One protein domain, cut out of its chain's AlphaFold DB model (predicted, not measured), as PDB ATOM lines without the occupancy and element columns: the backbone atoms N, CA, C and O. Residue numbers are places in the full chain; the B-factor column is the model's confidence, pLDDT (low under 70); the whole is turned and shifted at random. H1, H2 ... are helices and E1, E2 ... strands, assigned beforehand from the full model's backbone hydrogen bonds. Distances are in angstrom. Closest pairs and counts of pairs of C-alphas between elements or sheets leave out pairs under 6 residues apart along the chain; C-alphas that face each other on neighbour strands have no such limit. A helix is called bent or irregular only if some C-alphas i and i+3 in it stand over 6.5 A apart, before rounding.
ATOM      1  N   VAL A   8     245.666 163.306 129.889       75.38
ATOM      2  CA  VAL A   8     245.360 163.076 131.300       75.38
ATOM      3  C   VAL A   8     246.669 162.854 132.051       75.38
ATOM      4  O   VAL A   8     247.382 161.893 131.746       75.38
ATOM      5  N   PRO A   9     247.019 163.698 133.032       72.50
ATOM      6  CA  PRO A   9     248.230 163.491 133.801       72.50
ATOM      7  C   PRO A   9     248.027 162.413 134.861       72.50
ATOM      8  O   PRO A   9     247.103 162.495 135.675       72.50
ATOM      9  N   GLN A  10     248.925 161.422 134.867       65.75
ATOM     10  CA  GLN A  10     248.947 160.341 135.860       65.75
ATOM     11  C   GLN A  10     249.700 160.710 137.151       65.75
ATOM     12  O   GLN A  10     249.693 159.926 138.096       65.75
ATOM     13  N   LEU A  11     250.242 161.933 137.223       56.66
ATOM     14  CA  LEU A  11     251.112 162.492 138.273       56.66
ATOM     15  C   LEU A  11     250.613 162.401 139.732       56.66
ATOM     16  O   LEU A  11     251.274 162.900 140.640       56.66
ATOM     17  N   LEU A  12     249.446 161.821 140.008       53.00
ATOM     18  CA  LEU A  12     248.878 161.772 141.347       53.00
ATOM     19  C   LEU A  12     248.465 160.353 141.739       53.00
ATOM     20  O   LEU A  12     247.283 160.060 141.916       53.00
ATOM     21  N   GLN A  13     249.460 159.518 142.053       49.06
ATOM     22  CA  GLN A  13     249.260 158.324 142.892       49.06
ATOM     23  C   GLN A  13     248.667 158.660 144.285       49.06
ATOM     24  O   GLN A  13     248.240 157.762 145.008       49.06
ATOM     25  N   GLN A  14     248.607 159.943 144.675       50.47
ATOM     26  CA  GLN A  14     248.137 160.398 145.992       50.47
ATOM     27  C   GLN A  14     246.858 161.249 145.974       50.47
ATOM     28  O   GLN A  14     246.396 161.680 147.034       50.47
ATOM     29  N   ALA A  15     246.248 161.493 144.812       52.44
ATOM     30  CA  ALA A  15     244.996 162.237 144.785       52.44
ATOM     31  C   ALA A  15     243.843 161.389 145.356       52.44
ATOM     32  O   ALA A  15     243.728 160.198 145.051       52.44
ATOM     33  N   PRO A  16     242.951 161.965 146.186       55.06
ATOM     34  CA  PRO A  16     241.784 161.235 146.659       55.06
ATOM     35  C   PRO A  16     240.955 160.776 145.456       55.06
ATOM     36  O   PRO A  16     240.673 161.575 144.571       55.06
ATOM     37  N   ARG A  17     240.473 159.523 145.459       56.69
ATOM     38  CA  ARG A  17     239.689 158.918 144.351       56.69
ATOM     39  C   ARG A  17     238.509 159.757 143.827       56.69
ATOM     40  O   ARG A  17     237.955 159.439 142.788       56.69
ATOM     41  N   ARG A  18     238.083 160.793 144.559       57.09
ATOM     42  CA  ARG A  18     237.028 161.732 144.150       57.09
ATOM     43  C   ARG A  18     237.436 162.662 143.008       57.09
ATOM     44  O   ARG A  18     236.542 163.151 142.337       57.09
ATOM     45  N   VAL A  19     238.732 162.922 142.817       57.47
ATOM     46  CA  VAL A  19     239.228 163.786 141.729       57.47
ATOM     47  C   VAL A  19     239.811 162.991 140.561       57.47
ATOM     48  O   VAL A  19     240.175 163.572 139.546       57.47
ATOM     49  N   THR A  20     239.894 161.664 140.679       60.22
ATOM     50  CA  THR A  20     240.272 160.801 139.559       60.22
ATOM     51  C   THR A  20     239.124 160.783 138.549       60.22
ATOM     52  O   THR A  20     237.998 160.461 138.945       60.22
ATOM     53  N   PRO A  21     239.369 161.078 137.261       58.41
ATOM     54  CA  PRO A  21     238.369 160.863 136.227       58.41
ATOM     55  C   PRO A  21     237.974 159.382 136.241       58.41
ATOM     56  O   PRO A  21     238.773 158.512 135.913       58.41
ATOM     57  N   GLY A  22     236.746 159.076 136.660       59.94
ATOM     58  CA  GLY A  22     236.199 157.711 136.643       59.94
ATOM     59  C   GLY A  22     235.843 157.216 135.237       59.94
ATOM     60  O   GLY A  22     235.139 156.221 135.103       59.94
ATOM     61  N   LEU A  23     236.281 157.941 134.206       66.62
ATOM     62  CA  LEU A  23     236.017 157.717 132.795       66.62
ATOM     63  C   LEU A  23     237.365 157.671 132.069       66.62
ATOM     64  O   LEU A  23     238.156 158.600 132.201       66.62
ATOM     65  N   GLY A  24     237.612 156.608 131.306       68.31
ATOM     66  CA  GLY A  24     238.689 156.539 130.320       68.31
ATOM     67  C   GLY A  24     238.074 156.444 128.930       68.31
ATOM     68  O   GLY A  24     237.132 155.676 128.734       68.31
ATOM     69  N   LEU A  25     238.563 157.241 127.977       71.19
ATOM     70  CA  LEU A  25     238.123 157.175 126.582       71.19
ATOM     71  C   LEU A  25     239.288 156.720 125.687       71.19
ATOM     72  O   LEU A  25     240.398 157.226 125.858       71.19
ATOM     73  N   PRO A  26     239.058 155.858 124.674       71.38
ATOM     74  CA  PRO A  26     240.126 155.333 123.804       71.38
ATOM     75  C   PRO A  26     240.930 156.388 123.023       71.38
ATOM     76  O   PRO A  26     241.984 156.090 122.457       71.38
ATOM     77  N   ALA A  27     240.413 157.615 122.926       76.44
ATOM     78  CA  ALA A  27     241.067 158.738 122.258       76.44
ATOM     79  C   ALA A  27     242.017 159.531 123.175       76.44
ATOM     80  O   ALA A  27     242.716 160.417 122.690       76.44
ATOM     81  N   TRP A  28     242.031 159.255 124.482       80.31
ATOM     82  CA  TRP A  28     242.822 160.009 125.452       80.31
ATOM     83  C   TRP A  28     244.271 159.532 125.501       80.31
ATOM     84  O   TRP A  28     244.566 158.342 125.376       80.31
ATOM     85  N   HIS A  29     245.172 160.489 125.699       83.12
ATOM     86  CA  HIS A  29     246.582 160.244 125.961       83.12
ATOM     87  C   HIS A  29     246.853 160.362 127.459       83.12
ATOM     88  O   HIS A  29     246.325 161.255 128.115       83.12
ATOM     89  N   TYR A  30     247.697 159.491 127.999       82.00
ATOM     90  CA  TYR A  30     248.003 159.458 129.425       82.00
ATOM     91  C   TYR A  30     249.454 159.855 129.642       82.00
ATOM     92  O   TYR A  30     250.371 159.133 129.247       82.00
ATOM     93  N   PHE A  31     249.664 161.037 130.217       85.00
ATOM     94  CA  PHE A  31     251.003 161.547 130.474       85.00
ATOM     95  C   PHE A  31     251.668 160.751 131.592       85.00
ATOM     96  O   PHE A  31     251.103 160.622 132.678       85.00
ATOM     97  N   GLN A  32     252.868 160.255 131.293       84.00
ATOM     98  CA  GLN A  32     253.679 159.431 132.181       84.00
ATOM     99  C   GLN A  32     254.973 160.148 132.531       84.00
ATOM    100  O   GLN A  32     255.751 160.533 131.643       84.00
ATOM    101  N   PHE A  33     255.226 160.279 133.829       79.62
ATOM    102  CA  PHE A  33     256.453 160.844 134.353       79.62
ATOM    103  C   PHE A  33     257.131 159.859 135.309       79.62
ATOM    104  O   PHE A  33     256.496 159.310 136.201       79.62
ATOM    105  N   ALA A  34     258.440 159.668 135.137       77.56
ATOM    106  CA  ALA A  34     259.240 158.764 135.965       77.56
ATOM    107  C   ALA A  34     258.608 157.358 136.088       77.56
ATOM    108  O   ALA A  34     258.367 156.715 135.067       77.56
ATOM    109  N   ASP A  35     258.346 156.907 137.317       70.06
ATOM    110  CA  ASP A  35     257.888 155.555 137.651       70.06
ATOM    111  C   ASP A  35     256.350 155.450 137.769       70.06
ATOM    112  O   ASP A  35     255.830 154.583 138.480       70.06
ATOM    113  N   ASP A  36     255.603 156.350 137.116       69.31
ATOM    114  CA  ASP A  36     254.141 156.263 137.035       69.31
ATOM    115  C   ASP A  36     253.712 154.890 136.488       69.31
ATOM    116  O   ASP A  36     254.282 154.377 135.519       69.31
ATOM    117  N   GLN A  37     252.706 154.268 137.117       61.81
ATOM    118  CA  GLN A  37     252.249 152.957 136.664       61.81
ATOM    119  C   GLN A  37     251.665 153.064 135.253       61.81
ATOM    120  O   GLN A  37     250.804 153.914 135.018       61.81
ATOM    121  N   PRO A  38     252.071 152.181 134.321       57.25
ATOM    122  CA  PRO A  38     251.434 152.120 133.023       57.25
ATOM    123  C   PRO A  38     249.957 151.798 133.222       57.25
ATOM    124  O   PRO A  38     249.600 150.936 134.026       57.25
ATOM    125  N   GLY A  39     249.098 152.525 132.519       61.41
ATOM    126  CA  GLY A  39     247.674 152.275 132.611       61.41
ATOM    127  C   GLY A  39     247.230 151.031 131.844       61.41
ATOM    128  O   GLY A  39     248.042 150.183 131.468       61.41
ATOM    129  N   GLY A  40     245.920 150.896 131.639       62.06
ATOM    130  CA  GLY A  40     245.330 149.747 130.955       62.06
ATOM    131  C   GLY A  40     245.823 149.567 129.506       62.06
ATOM    132  O   GLY A  40     246.314 150.508 128.890       62.06
ATOM    133  N   PRO A  41     245.657 148.371 128.913       55.41
ATOM    134  CA  PRO A  41     246.162 148.046 127.570       55.41
ATOM    135  C   PRO A  41     245.558 148.886 126.428       55.41
ATOM    136  O   PRO A  41     246.112 148.903 125.332       55.41
ATOM    137  N   GLU A  42     244.440 149.576 126.667       63.62
ATOM    138  CA  GLU A  42     243.806 150.499 125.713       63.62
ATOM    139  C   GLU A  42     244.258 151.961 125.887       63.62
ATOM    140  O   GLU A  42     243.872 152.830 125.103       63.62
ATOM    141  N   GLU A  43     245.074 152.256 126.904       70.12
ATOM    142  CA  GLU A  43     245.574 153.603 127.162       70.12
ATOM    143  C   GLU A  43     246.718 153.958 126.207       70.12
ATOM    144  O   GLU A  43     247.578 153.134 125.894       70.12
ATOM    145  N   ARG A  44     246.746 155.211 125.736       79.31
ATOM    146  CA  ARG A  44     247.817 155.729 124.874       79.31
ATOM    147  C   ARG A  44     248.867 156.433 125.741       79.31
ATOM    148  O   ARG A  44     248.685 157.620 126.032       79.31
ATOM    149  N   PRO A  45     249.948 155.757 126.175       84.00
ATOM    150  CA  PRO A  45     250.952 156.382 127.023       84.00
ATOM    151  C   PRO A  45     251.657 157.517 126.283       84.00
ATOM    152  O   PRO A  45     251.969 157.420 125.094       84.00
ATOM    153  N   LEU A  46     251.929 158.595 127.008       87.44
ATOM    154  CA  LEU A  46     252.639 159.766 126.524       87.44
ATOM    155  C   LEU A  46     253.819 160.053 127.465       87.44
ATOM    156  O   LEU A  46     253.670 160.807 128.430       87.44
ATOM    157  N   PRO A  47     254.992 159.441 127.219       87.75
ATOM    158  CA  PRO A  47     256.155 159.605 128.082       87.75
ATOM    159  C   PRO A  47     256.670 161.041 128.060       87.75
ATOM    160  O   PRO A  47     256.799 161.640 126.989       87.75
ATOM    161  N   ALA A  48     257.081 161.563 129.215       88.62
ATOM    162  CA  ALA A  48     257.647 162.907 129.309       88.62
ATOM    163  C   ALA A  48     258.829 163.145 128.349       88.62
ATOM    164  O   ALA A  48     258.908 164.192 127.711       88.62
ATOM    165  N   GLY A  49     259.708 162.151 128.165       90.31
ATOM    166  CA  GLY A  49     260.846 162.251 127.240       90.31
ATOM    167  C   GLY A  49     260.460 162.373 125.757       90.31
ATOM    168  O   GLY A  49     261.259 162.853 124.944       90.31
ATOM    169  N   ALA A  50     259.235 161.980 125.399       91.19
ATOM    170  CA  ALA A  50     258.710 162.081 124.040       91.19
ATOM    171  C   ALA A  50     258.166 163.479 123.711       91.19
ATOM    172  O   ALA A  50     257.864 163.737 122.544       91.19
ATOM    173  N   LEU A  51     258.052 164.370 124.701       93.50
ATOM    174  CA  LEU A  51     257.457 165.693 124.554       93.50
ATOM    175  C   LEU A  51     258.503 166.801 124.400       93.50
ATOM    176  O   LEU A  51     259.609 166.740 124.938       93.50
ATOM    177  N   VAL A  52     258.115 167.836 123.662       94.81
ATOM    178  CA  VAL A  52     258.788 169.134 123.589       94.81
ATOM    179  C   VAL A  52     257.730 170.201 123.847       94.81
ATOM    180  O   VAL A  52     256.642 170.141 123.270       94.81
ATOM    181  N   VAL A  53     258.045 171.153 124.724       94.62
ATOM    182  CA  VAL A  53     257.247 172.367 124.923       94.62
ATOM    183  C   VAL A  53     257.973 173.512 124.239       94.62
ATOM    184  O   VAL A  53     259.158 173.729 124.487       94.62
ATOM    185  N   GLU A  54     257.272 174.211 123.360       94.62
ATOM    186  CA  GLU A  54     257.824 175.289 122.548       94.62
ATOM    187  C   GLU A  54     256.869 176.486 122.509       94.62
ATOM    188  O   GLU A  54     255.663 176.358 122.744       94.62
ATOM    189  N   GLU A  55     257.423 177.665 122.241       94.81
ATOM    190  CA  GLU A  55     256.651 178.884 122.024       94.81
ATOM    191  C   GLU A  55     256.093 178.894 120.595       94.81
ATOM    192  O   GLU A  55     256.810 178.618 119.630       94.81
ATOM    193  N   ALA A  56     254.803 179.191 120.453       88.75
ATOM    194  CA  ALA A  56     254.104 179.280 119.179       88.75
ATOM    195  C   ALA A  56     253.279 180.576 119.103       88.75
ATOM    196  O   ALA A  56     253.024 181.243 120.108       88.75
ATOM    197  N   ALA A  57     252.823 180.934 117.899       83.94
ATOM    198  CA  ALA A  57     251.898 182.049 117.728       83.94
ATOM    199  C   ALA A  57     250.604 181.770 118.517       83.94
ATOM    200  O   ALA A  57     249.858 180.853 118.178       83.94
ATOM    201  N   GLY A  58     250.363 182.543 119.579       84.06
ATOM    202  CA  GLY A  58     249.207 182.376 120.467       84.06
ATOM    203  C   GLY A  58     249.487 181.667 121.799       84.06
ATOM    204  O   GLY A  58     248.552 181.507 122.576       84.06
ATOM    205  N   GLY A  59     250.736 181.284 122.098       89.81
ATOM    206  CA  GLY A  59     251.130 180.785 123.421       89.81
ATOM    207  C   GLY A  59     252.037 179.557 123.388       89.81
ATOM    208  O   GLY A  59     252.624 179.208 122.365       89.81
ATOM    209  N   LEU A  60     252.164 178.893 124.538       94.00
ATOM    210  CA  LEU A  60     252.948 177.665 124.653       94.00
ATOM    211  C   LEU A  60     252.196 176.477 124.049       94.00
ATOM    212  O   LEU A  60     250.988 176.324 124.229       94.00
ATOM    213  N   ARG A  61     252.938 175.583 123.398       93.50
ATOM    214  CA  ARG A  61     252.419 174.344 122.810       93.50
ATOM    215  C   ARG A  61     253.260 173.166 123.270       93.50
ATOM    216  O   ARG A  61     254.485 173.223 123.225       93.50
ATOM    217  N   ALA A  62     252.601 172.087 123.679       93.69
ATOM    218  CA  ALA A  62     253.247 170.800 123.879       93.69
ATOM    219  C   ALA A  62     253.021 169.931 122.640       93.69
ATOM    220  O   ALA A  62     251.919 169.892 122.083       93.69
ATOM    221  N   ARG A  63     254.062 169.225 122.201       94.19
ATOM    222  CA  ARG A  63     253.948 168.237 121.128       94.19
ATOM    223  C   ARG A  63     254.860 167.047 121.340       94.19
ATOM    224  O   ARG A  63     255.892 167.155 122.001       94.19
ATOM    225  N   THR A  64     254.530 165.931 120.708       93.94
ATOM    226  CA  THR A  64     255.479 164.829 120.560       93.94
ATOM    227  C   THR A  64     256.619 165.209 119.616       93.94
ATOM    228  O   THR A  64     256.477 166.032 118.705       93.94
ATOM    229  N   ARG A  65     257.785 164.586 119.812       92.25
ATOM    230  CA  ARG A  65     258.959 164.778 118.943       92.25
ATOM    231  C   ARG A  65     258.694 164.383 117.489       92.25
ATOM    232  O   ARG A  65     259.262 165.008 116.602       92.25
ATOM    233  N   ASP A  66     257.815 163.408 117.256       92.00
ATOM    234  CA  ASP A  66     257.356 162.998 115.920       92.00
ATOM    235  C   ASP A  66     256.257 163.909 115.333       92.00
ATOM    236  O   ASP A  66     255.829 163.701 114.200       92.00
ATOM    237  N   GLY A  67     255.793 164.908 116.094       89.44
ATOM    238  CA  GLY A  67     254.799 165.895 115.673       89.44
ATOM    239  C   GLY A  67     253.365 165.376 115.552       89.44
ATOM    240  O   GLY A  67     252.500 166.131 115.117       89.44
ATOM    241  N   ARG A  68     253.087 164.117 115.919       88.62
ATOM    242  CA  ARG A  68     251.760 163.499 115.745       88.62
ATOM    243  C   ARG A  68     250.724 163.954 116.764       88.62
ATOM    244  O   ARG A  68     249.539 163.959 116.451       88.62
ATOM    245  N   VAL A  69     251.158 164.295 117.974       89.56
ATOM    246  CA  VAL A  69     250.283 164.701 119.075       89.56
ATOM    247  C   VAL A  69     250.656 166.113 119.483       89.56
ATOM    248  O   VAL A  69     251.828 166.405 119.716       89.56
ATOM    249  N   ILE A  70     249.657 166.982 119.559       90.56
ATOM    250  CA  ILE A  70     249.782 168.403 119.869       90.56
ATOM    251  C   ILE A  70     248.663 168.778 120.835       90.56
ATOM    252  O   ILE A  70     247.512 168.432 120.589       90.56
ATOM    253  N   PHE A  71     248.982 169.535 121.880       89.69
ATOM    254  CA  PHE A  71     248.004 169.983 122.870       89.69
ATOM    255  C   PHE A  71     248.519 171.197 123.655       89.69
ATOM    256  O   PHE A  71     249.675 171.619 123.511       89.69
ATOM    257  N   HIS A  72     247.650 171.782 124.479       89.12
ATOM    258  CA  HIS A  72     248.025 172.893 125.342       89.12
ATOM    259  C   HIS A  72     248.771 172.349 126.576       89.12
ATOM    260  O   HIS A  72     248.264 171.454 127.248       89.12
ATOM    261  N   PRO A  73     249.957 172.872 126.937       89.69
ATOM    262  CA  PRO A  73     250.781 172.298 128.005       89.69
ATOM    263  C   PRO A  73     250.112 172.297 129.387       89.69
ATOM    264  O   PRO A  73     250.542 171.549 130.260       89.69
ATOM    265  N   ILE A  74     249.046 173.083 129.590       86.62
ATOM    266  CA  ILE A  74     248.236 173.042 130.820       86.62
ATOM    267  C   ILE A  74     247.636 171.656 131.093       86.62
ATOM    268  O   ILE A  74     247.473 171.293 132.256       86.62
ATOM    269  N   ASP A  75     247.371 170.862 130.051       85.00
ATOM    270  CA  ASP A  75     246.766 169.535 130.192       85.00
ATOM    271  C   ASP A  75     247.706 168.567 130.935       85.00
ATOM    272  O   ASP A  75     247.246 167.668 131.633       85.00
ATOM    273  N   LEU A  76     249.027 168.814 130.915       85.25
ATOM    274  CA  LEU A  76     250.011 168.080 131.732       85.25
ATOM    275  C   LEU A  76     249.827 168.303 133.239       85.25
ATOM    276  O   LEU A  76     250.299 167.506 134.044       85.25
ATOM    277  N   PHE A  77     249.152 169.384 133.628       81.50
ATOM    278  CA  PHE A  77     248.965 169.794 135.019       81.50
ATOM    279  C   PHE A  77     247.496 169.765 135.450       81.50
ATOM    280  O   PHE A  77     247.197 170.107 136.593       81.50
ATOM    281  N   GLY A  78     246.574 169.333 134.580       78.00
ATOM    282  CA  GLY A  78     245.128 169.413 134.812       78.00
ATOM    283  C   GLY A  78     244.672 168.801 136.140       78.00
ATOM    284  O   GLY A  78     243.921 169.434 136.881       78.00
ATOM    285  N   SER A  79     245.178 167.616 136.503       73.38
ATOM    286  CA  SER A  79     244.840 166.961 137.778       73.38
ATOM    287  C   SER A  79     245.357 167.735 139.000       73.38
ATOM    288  O   SER A  79     244.660 167.817 140.010       73.38
ATOM    289  N   TYR A  80     246.551 168.333 138.911       76.12
ATOM    290  CA  TYR A  80     247.129 169.147 139.988       76.12
ATOM    291  C   TYR A  80     246.356 170.457 140.159       76.12
ATOM    292  O   TYR A  80     245.885 170.759 141.251       76.12
ATOM    293  N   LEU A  81     246.130 171.178 139.057       80.44
ATOM    294  CA  LEU A  81     245.344 172.411 139.054       80.44
ATOM    295  C   LEU A  81     243.930 172.174 139.593       80.44
ATOM    296  O   LEU A  81     243.449 172.946 140.413       80.44
ATOM    297  N   SER A  82     243.291 171.065 139.212       78.06
ATOM    298  CA  SER A  82     241.967 170.694 139.726       78.06
ATOM    299  C   SER A  82     241.968 170.464 141.240       78.06
ATOM    300  O   SER A  82     241.024 170.866 141.927       78.06
ATOM    301  N   ALA A  83     243.015 169.830 141.777       76.31
ATOM    302  CA  ALA A  83     243.161 169.607 143.212       76.31
ATOM    303  C   ALA A  83     243.363 170.926 143.976       76.31
ATOM    304  O   ALA A  83     242.677 171.153 144.975       76.31
ATOM    305  N   GLU A  84     244.228 171.813 143.477       80.06
ATOM    306  CA  GLU A  84     244.455 173.143 144.057       80.06
ATOM    307  C   GLU A  84     243.179 173.999 144.008       80.06
ATOM    308  O   GLU A  84     242.745 174.532 145.030       80.06
ATOM    309  N   CYS A  85     242.488 174.048 142.865       80.44
ATOM    310  CA  CYS A  85     241.193 174.723 142.750       80.44
ATOM    311  C   CYS A  85     240.170 174.165 143.749       80.44
ATOM    312  O   CYS A  85     239.488 174.932 144.426       80.44
ATOM    313  N   SER A  86     240.091 172.839 143.896       75.94
ATOM    314  CA  SER A  86     239.180 172.194 144.850       75.94
ATOM    315  C   SER A  86     239.488 172.571 146.301       75.94
ATOM    316  O   SER A  86     238.564 172.767 147.094       75.94
ATOM    317  N   ALA A  87     240.769 172.694 146.657       75.00
ATOM    318  CA  ALA A  87     241.188 173.124 147.987       75.00
ATOM    319  C   ALA A  87     240.763 174.575 148.282       75.00
ATOM    320  O   ALA A  87     240.382 174.883 149.413       75.00
ATOM    321  N   LEU A  88     240.751 175.437 147.261       76.19
ATOM    322  CA  LEU A  88     240.408 176.856 147.381       76.19
ATOM    323  C   LEU A  88     238.902 177.133 147.496       76.19
ATOM    324  O   LEU A  88     238.525 178.141 148.091       76.19
ATOM    325  N   ILE A  89     238.021 176.253 146.998       71.81
ATOM    326  CA  ILE A  89     236.554 176.463 147.045       71.81
ATOM    327  C   ILE A  89     236.059 176.694 148.491       71.81
ATOM    328  O   ILE A  89     235.155 177.493 148.750       71.81
ATOM    329  N   GLY A  90     236.685 176.037 149.475       64.25
ATOM    330  CA  GLY A  90     236.357 176.214 150.893       64.25
ATOM    331  C   GLY A  90     236.735 177.586 151.473       64.25
ATOM    332  O   GLY A  90     236.162 177.979 152.497       64.25
TER     333      GLY A  90
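This is residues 8 to 90 of the 224 residues of the protein "Lant_dehydr_N domain-containing protein" of Acidobacteria bacterium (UniProt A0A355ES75). A strand hairpin, E3 and E4, stands at one end, and the kinked helix H1 runs away from it beginning beside E4. Long loops surround a small parallel pair, E1 and E2, which makes a separate sheet. The printed part has 83 residues with four named strands and then one named helix, in the order E1, E2, E3, E4, H1. The class is mixed, helices and strands, with under half of the residues in named elements. It is only just compact, close to loose, with a radius of gyration of the C-alphas of 13.7 A and spans of 39 by 33 by 23 A.

Start at C-alpha 8, at (245.360, 163.076, 131.300); residues 8 to 28 hold no named element. Then come E1, residues 29 to 32, and E2, residues 44 to 47. Find C-alpha 51 at (257.457, 165.693, 124.554), where E3 begins; it runs 15.0 A to residue 56. E4, residues 59 to 64, spans 16.8 A. H1, residues 73 to 89, runs 24.1 A to C-alpha 89 at (236.554, 176.463, 147.045); it is irregular, with C-alphas 76 and 79 8.0 A apart, and has a kink of 54 degrees near residue 80.

Residues 8 to 9 pair parallel with residues 30 to 31 of E1. E1 and E2 are parallel, with N 46 and O 30 2.8 A apart, within hydrogen-bond range. E2 and E3 meet only through their link. In the antiparallel hairpin E3 and E4, N 54 and O 61 are 3.0 A apart. The closest C-alphas of E4 and H1, Ala 62 and Pro 73, are 5.0 A apart. In H1, 10 of 13 O i to N i+4 pairs are within range.

The C-alphas farthest apart, Asp 66 and Gly 90, are 42.9 A apart. The printed part has no cut. The link from E1 to E2, 11 residues, is long. Confidence is under 70 at residues 10 to 24, 36 to 42 and 90.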